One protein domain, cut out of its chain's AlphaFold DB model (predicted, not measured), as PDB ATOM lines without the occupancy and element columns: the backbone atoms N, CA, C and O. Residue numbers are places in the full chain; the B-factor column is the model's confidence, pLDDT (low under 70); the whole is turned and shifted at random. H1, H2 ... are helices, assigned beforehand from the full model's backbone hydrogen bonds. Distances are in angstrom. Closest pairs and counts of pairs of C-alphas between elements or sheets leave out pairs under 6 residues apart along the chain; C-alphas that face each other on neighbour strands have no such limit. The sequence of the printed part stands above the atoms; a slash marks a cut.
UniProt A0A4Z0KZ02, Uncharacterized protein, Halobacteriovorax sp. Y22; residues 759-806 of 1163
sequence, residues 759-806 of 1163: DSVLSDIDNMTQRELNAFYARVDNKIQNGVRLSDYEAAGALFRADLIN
ATOM      1  N   ASP A 759      79.008  22.440  19.684       68.75
ATOM      2  CA  ASP A 759      77.559  22.356  19.895       68.75
ATOM      3  C   ASP A 759      77.129  20.942  20.335       68.75
ATOM      4  O   ASP A 759      76.358  20.791  21.285       68.75
ATOM      5  N   SER A 760      77.722  19.891  19.751       75.19
ATOM      6  CA  SER A 760      77.562  18.505  20.224       75.19
ATOM      7  C   SER A 760      78.047  18.317  21.669       75.19
ATOM      8  O   SER A 760      77.375  17.653  22.454       75.19
ATOM      9  N   VAL A 761      79.190  18.908  22.039       77.69
ATOM     10  CA  VAL A 761      79.747  18.831  23.403       77.69
ATOM     11  C   VAL A 761      78.871  19.569  24.421       77.69
ATOM     12  O   VAL A 761      78.746  19.113  25.555       77.69
ATOM     13  N   LEU A 762      78.261  20.695  24.040       77.56
ATOM     14  CA  LEU A 762      77.341  21.439  24.903       77.56
ATOM     15  C   LEU A 762      76.014  20.687  25.084       77.56
ATOM     16  O   LEU A 762      75.561  20.538  26.216       77.56
ATOM     17  N   SER A 763      75.457  20.122  24.007       77.56
ATOM     18  CA  SER A 763      74.249  19.287  24.062       77.56
ATOM     19  C   SER A 763      74.424  18.067  24.980       77.56
ATOM     20  O   SER A 763      73.564  17.793  25.818       77.56
ATOM     21  N   ASP A 764      75.565  17.374  24.912       84.56
ATOM     22  CA  ASP A 764      75.887  16.265  25.825       84.56
ATOM     23  C   ASP A 764      75.961  16.701  27.304       84.56
ATOM     24  O   ASP A 764      75.642  15.912  28.196       84.56
ATOM     25  N   ILE A 765      76.373  17.946  27.587       83.81
ATOM     26  CA  ILE A 765      76.458  18.499  28.950       83.81
ATOM     27  C   ILE A 765      75.071  18.899  29.473       83.81
ATOM     28  O   ILE A 765      74.747  18.553  30.612       83.81
ATOM     29  N   ASP A 766      74.249  19.571  28.663       81.19
ATOM     30  CA  ASP A 766      72.890  19.985  29.046       81.19
ATOM     31  C   ASP A 766      71.942  18.784  29.234       81.19
ATOM     32  O   ASP A 766      71.040  18.830  30.074       81.19
ATOM     33  N   ASN A 767      72.184  17.672  28.531       83.00
ATOM     34  CA  ASN A 767      71.443  16.419  28.706       83.00
ATOM     35  C   ASN A 767      71.884  15.579  29.930       83.00
ATOM     36  O   ASN A 767      71.239  14.573  30.242       83.00
ATOM     37  N   MET A 768      72.945  15.952  30.663       93.25
ATOM     38  CA  MET A 768      73.343  15.219  31.877       93.25
ATOM     39  C   MET A 768      72.359  15.435  33.029       93.25
ATOM     40  O   MET A 768      72.034  16.568  33.391       93.25
ATOM     41  N   THR A 769      71.986  14.365  33.742       92.81
ATOM     42  CA  THR A 769      71.267  14.555  35.009       92.81
ATOM     43  C   THR A 769      72.153  15.301  36.010       92.81
ATOM     44  O   THR A 769      73.376  15.146  36.024       92.81
ATOM     45  N   GLN A 770      71.556  16.054  36.942       88.00
ATOM     46  CA  GLN A 770      72.307  16.818  37.953       88.00
ATOM     47  C   GLN A 770      73.327  15.965  38.743       88.00
ATOM     48  O   GLN A 770      74.338  16.483  39.217       88.00
ATOM     49  N   ARG A 771      73.092  14.651  38.885       89.62
ATOM     50  CA  ARG A 771      74.042  13.716  39.512       89.62
ATOM     51  C   ARG A 771      75.270  13.470  38.631       89.62
ATOM     52  O   ARG A 771      76.383  13.442  39.154       89.62
ATOM     53  N   GLU A 772      75.074  13.285  37.332       91.88
ATOM     54  CA  GLU A 772      76.143  13.057  36.356       91.88
ATOM     55  C   GLU A 772      76.935  14.334  36.099       91.88
ATOM     56  O   GLU A 772      78.162  14.286  36.141       91.88
ATOM     57  N   LEU A 773      76.254  15.475  35.982       92.62
ATOM     58  CA  LEU A 773      76.862  16.798  35.853       92.62
ATOM     59  C   LEU A 773      77.763  17.127  37.060       92.62
ATOM     60  O   LEU A 773      78.920  17.521  36.903       92.62
ATOM     61  N   ASN A 774      77.291  16.860  38.285       90.44
ATOM     62  CA  ASN A 774      78.103  17.012  39.498       90.44
ATOM     63  C   ASN A 774      79.307  16.046  39.521       90.44
ATOM     64  O   ASN A 774      80.398  16.428  39.946       90.44
ATOM     65  N   ALA A 775      79.135  14.803  39.058       91.69
ATOM     66  CA  ALA A 775      80.223  13.828  38.967       91.69
ATOM     67  C   ALA A 775      81.240  14.181  37.865       91.69
ATOM     68  O   ALA A 775      82.433  13.932  38.027       91.69
ATOM     69  N   PHE A 776      80.791  14.787  36.766       94.25
ATOM     70  CA  PHE A 776      81.628  15.315  35.696       94.25
ATOM     71  C   PHE A 776      82.500  16.464  36.205       94.25
ATOM     72  O   PHE A 776      83.725  16.368  36.117       94.25
ATOM     73  N   TYR A 777      81.913  17.475  36.852       94.94
ATOM     74  CA  TYR A 777      82.684  18.569  37.448       94.94
ATOM     75  C   TYR A 777      83.661  18.099  38.532       94.94
ATOM     76  O   TYR A 777      84.788  18.584  38.573       94.94
ATOM     77  N   ALA A 778      83.308  17.091  39.336       90.88
ATOM     78  CA  ALA A 778      84.242  16.495  40.294       90.88
ATOM     79  C   ALA A 778      85.456  15.811  39.620       90.88
ATOM     80  O   ALA A 778      86.558  15.845  40.170       90.88
ATOM     81  N   ARG A 779      85.291  15.221  38.422       93.69
ATOM     82  CA  ARG A 779      86.415  14.686  37.621       93.69
ATOM     83  C   ARG A 779      87.279  15.804  37.033       93.69
ATOM     84  O   ARG A 779      88.503  15.692  37.070       93.69
ATOM     85  N   VAL A 780      86.656  16.873  36.532       93.44
ATOM     86  CA  VAL A 780      87.349  18.057  35.994       93.44
ATOM     87  C   VAL A 780      88.179  18.742  37.087       93.44
ATOM     88  O   VAL A 780      89.381  18.927  36.901       93.44
ATOM     89  N   ASP A 781      87.592  19.011  38.258       89.06
ATOM     90  CA  ASP A 781      88.290  19.591  39.417       89.06
ATOM     91  C   ASP A 781      89.481  18.728  39.850       89.06
ATOM     92  O   ASP A 781      90.578  19.242  40.070       89.06
ATOM     93  N   ASN A 782      89.293  17.407  39.927       90.25
ATOM     94  CA  ASN A 782      90.356  16.475  40.294       90.25
ATOM     95  C   ASN A 782      91.519  16.494  39.284       90.25
ATOM     96  O   ASN A 782      92.681  16.480  39.690       90.25
ATOM     97  N   LYS A 783      91.232  16.581  37.977       92.44
ATOM     98  CA  LYS A 783      92.269  16.727  36.946       92.44
ATOM     99  C   LYS A 783      93.006  18.061  37.059       92.44
ATOM    100  O   LYS A 783      94.234  18.051  37.057       92.44
ATOM    101  N   ILE A 784      92.290  19.176  37.233       88.12
ATOM    102  CA  ILE A 784      92.888  20.512  37.413       88.12
ATOM    103  C   ILE A 784      93.809  20.531  38.642       88.12
ATOM    104  O   ILE A 784      94.965  20.938  38.533       88.12
ATOM    105  N   GLN A 785      93.340  20.033  39.791       85.06
ATOM    106  CA  GLN A 785      94.115  19.984  41.039       85.06
ATOM    107  C   GLN A 785      95.378  19.116  40.933       85.06
ATOM    108  O   GLN A 785      96.395  19.440  41.542       85.06
ATOM    109  N   ASN A 786      95.337  18.042  40.138       84.94
ATOM    110  CA  ASN A 786      96.482  17.161  39.896       84.94
ATOM    111  C   ASN A 786      97.349  17.579  38.686       84.94
ATOM    112  O   ASN A 786      98.268  16.848  38.320       84.94
ATOM    113  N   GLY A 787      97.075  18.723  38.044       87.44
ATOM    114  CA  GLY A 787      97.821  19.197  36.869       87.44
ATOM    115  C   GLY A 787      97.659  18.322  35.616       87.44
ATOM    116  O   GLY A 787      98.506  18.352  34.723       87.44
ATOM    117  N   VAL A 788      96.597  17.519  35.547       90.12
ATOM    118  CA  VAL A 788      96.319  16.589  34.445       90.12
ATOM    119  C   VAL A 788      95.615  17.326  33.305       90.12
ATOM    120  O   VAL A 788      94.629  18.029  33.520       90.12
ATOM    121  N   ARG A 789      96.092  17.125  32.070       78.31
ATOM    122  CA  ARG A 789      95.497  17.706  30.857       78.31
ATOM    123  C   ARG A 789      94.024  17.297  30.715       78.31
ATOM    124  O   ARG A 789      93.712  16.108  30.661       78.31
ATOM    125  N   LEU A 790      93.147  18.293  30.601       89.75
ATOM    126  CA  LEU A 790      91.731  18.110  30.276       89.75
ATOM    127  C   LEU A 790      91.553  17.711  28.804       89.75
ATOM    128  O   LEU A 790      92.249  18.234  27.921       89.75
ATOM    129  N   SER A 791      90.595  16.822  28.536       88.81
ATOM    130  CA  SER A 791      90.052  16.648  27.185       88.81
ATOM    131  C   SER A 791      89.287  17.899  26.738       88.81
ATOM    132  O   SER A 791      89.029  18.810  27.520       88.81
ATOM    133  N   ASP A 792      88.938  17.960  25.460       78.75
ATOM    134  CA  ASP A 792      88.220  19.076  24.841       78.75
ATOM    135  C   ASP A 792      86.823  19.233  25.468       78.75
ATOM    136  O   ASP A 792      86.461  20.320  25.913       78.75
ATOM    137  N   TYR A 793      86.131  18.106  25.665       86.69
ATOM    138  CA  TYR A 793      84.890  17.984  26.436       86.69
ATOM    139  C   TYR A 793      85.031  18.512  27.879       86.69
ATOM    140  O   TYR A 793      84.230  19.311  28.361       86.69
ATOM    141  N   GLU A 794      86.090  18.100  28.584       91.62
ATOM    142  CA  GLU A 794      86.359  18.532  29.963       91.62
ATOM    143  C   GLU A 794      86.750  20.014  30.063       91.62
ATOM    144  O   GLU A 794      86.462  20.652  31.074       91.62
ATOM    145  N   ALA A 795      87.385  20.572  29.029       84.88
ATOM    146  CA  ALA A 795      87.749  21.983  28.956       84.88
ATOM    147  C   ALA A 795      86.529  22.879  28.682       84.88
ATOM    148  O   ALA A 795      86.382  23.905  29.344       84.88
ATOM    149  N   ALA A 796      85.626  22.468  27.783       82.19
ATOM    150  CA  ALA A 796      84.348  23.149  27.561       82.19
ATOM    151  C   ALA A 796      83.503  23.175  28.849       82.19
ATOM    152  O   ALA A 796      83.074  24.241  29.293       82.19
ATOM    153  N   GLY A 797      83.371  22.028  29.530       86.56
ATOM    154  CA  GLY A 797      82.695  21.951  30.829       86.56
ATOM    155  C   GLY A 797      83.344  22.816  31.921       86.56
ATOM    156  O   GLY A 797      82.640  23.450  32.710       86.56
ATOM    157  N   ALA A 798      84.679  22.899  31.962       86.81
ATOM    158  CA  ALA A 798      85.385  23.764  32.910       86.81
ATOM    159  C   ALA A 798      85.057  25.257  32.711       86.81
ATOM    160  O   ALA A 798      84.922  25.983  33.697       86.81
ATOM    161  N   LEU A 799      84.903  25.703  31.458       77.19
ATOM    162  CA  LEU A 799      84.510  27.075  31.121       77.19
ATOM    163  C   LEU A 799      83.044  27.346  31.488       77.19
ATOM    164  O   LEU A 799      82.771  28.296  32.215       77.19
ATOM    165  N   PHE A 800      82.119  26.470  31.084       78.38
ATOM    166  CA  PHE A 800      80.678  26.619  31.336       78.38
ATOM    167  C   PHE A 800      80.344  26.783  32.834       78.38
ATOM    168  O   PHE A 800      79.520  27.613  33.225       78.38
ATOM    169  N   ARG A 801      81.046  26.053  33.712       78.12
ATOM    170  CA  ARG A 801      80.892  26.191  35.171       78.12
ATOM    171  C   ARG A 801      81.420  27.516  35.733       78.12
ATOM    172  O   ARG A 801      80.936  27.938  36.783       78.12
ATOM    173  N   ALA A 802      82.389  28.165  35.089       63.50
ATOM    174  CA  ALA A 802      82.950  29.423  35.578       63.50
ATOM    175  C   ALA A 802      81.932  30.574  35.494       63.50
ATOM    176  O   ALA A 802      81.798  31.341  36.450       63.50
ATOM    177  N   ASP A 803      81.165  30.651  34.403       54.78
ATOM    178  CA  ASP A 803      80.165  31.709  34.208       54.78
ATOM    179  C   ASP A 803      78.904  31.494  35.061       54.78
ATOM    180  O   ASP A 803      78.388  32.451  35.642       54.78
ATOM    181  N   LEU A 804      78.472  30.240  35.270       49.88
ATOM    182  CA  LEU A 804      77.368  29.897  36.187       49.88
ATOM    183  C   LEU A 804      77.589  30.370  37.639       49.88
ATOM    184  O   LEU A 804      76.625  30.516  38.396       49.88
ATOM    185  N   ILE A 805      78.845  30.592  38.038       44.53
ATOM    186  CA  ILE A 805      79.241  31.016  39.389       44.53
ATOM    187  C   ILE A 805      79.271  32.553  39.532       44.53
ATOM    188  O   ILE A 805      79.295  33.052  40.656       44.53
ATOM    189  N   ASN A 806      79.215  33.324  38.439       41.78
ATOM    190  CA  ASN A 806      79.353  34.783  38.467       41.78
ATOM    191  C   ASN A 806      77.983  35.506  38.568       41.78
ATOM    192  O   ASN A 806      77.263  35.619  37.574       41.78
TER     193      ASN A 806
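This is residues 759 to 806 of the 1163 residues of an uncharacterized protein of Halobacteriovorax sp. Y22 (UniProt A0A4Z0KZ02). H1 and the longer H2 make an L, joined at its corner by a tight link, and H3 packs its first turns on both arms, then runs on away from them. The printed part has 48 residues with three named helices, in the order H1, H2, H3, and no named strand; its class is all helix. It is compact, with a radius of gyration of the C-alphas of 10.4 A, and spans 27 by 22 by 19 A.

Start at H1, residues 759 to 766; it is close to but not clearly touching H2, residues 770 to 785, the closest C-alphas being Ile 765 and Leu 773, 7.1 A apart. Their steep tilt of 68 degrees, opposite ways, is only just short of about perpendicular. H3, residues 792 to 804, touches H1 with residues 793 to 797 alone, closest at C-alphas Val 761 and Tyr 793, 6.0 A, at a steep tilt of 57 degrees, the same way. Residues 777 to 780 of H2 touch residues 794 to 798 of H3, closest at C-alphas Val 780 and Glu 794, 6.1 A, about perpendicular at 75 degrees. In H1 and H2 every O i to N i+4 pair is within hydrogen-bond range; in H3, 7 of 9.

Find C-alpha 759 at (77.559, 22.356, 19.895); H1 runs 10.5 A from there to C-alpha 766. H2 runs 22.3 A, from C-alpha 770 to C-alpha 785, and H3 runs 19.1 A from C-alpha 792 to its last residue, with C-alpha 804 at (77.368, 29.897, 36.187).

The C-alphas of Asp 759 and Asn 786, the two farthest apart, are 28.0 A apart. The printed part has no cut, and the link from H2 to H3 is short. Look for pLDDT under 70 at residue 759 and residues 802 to 806.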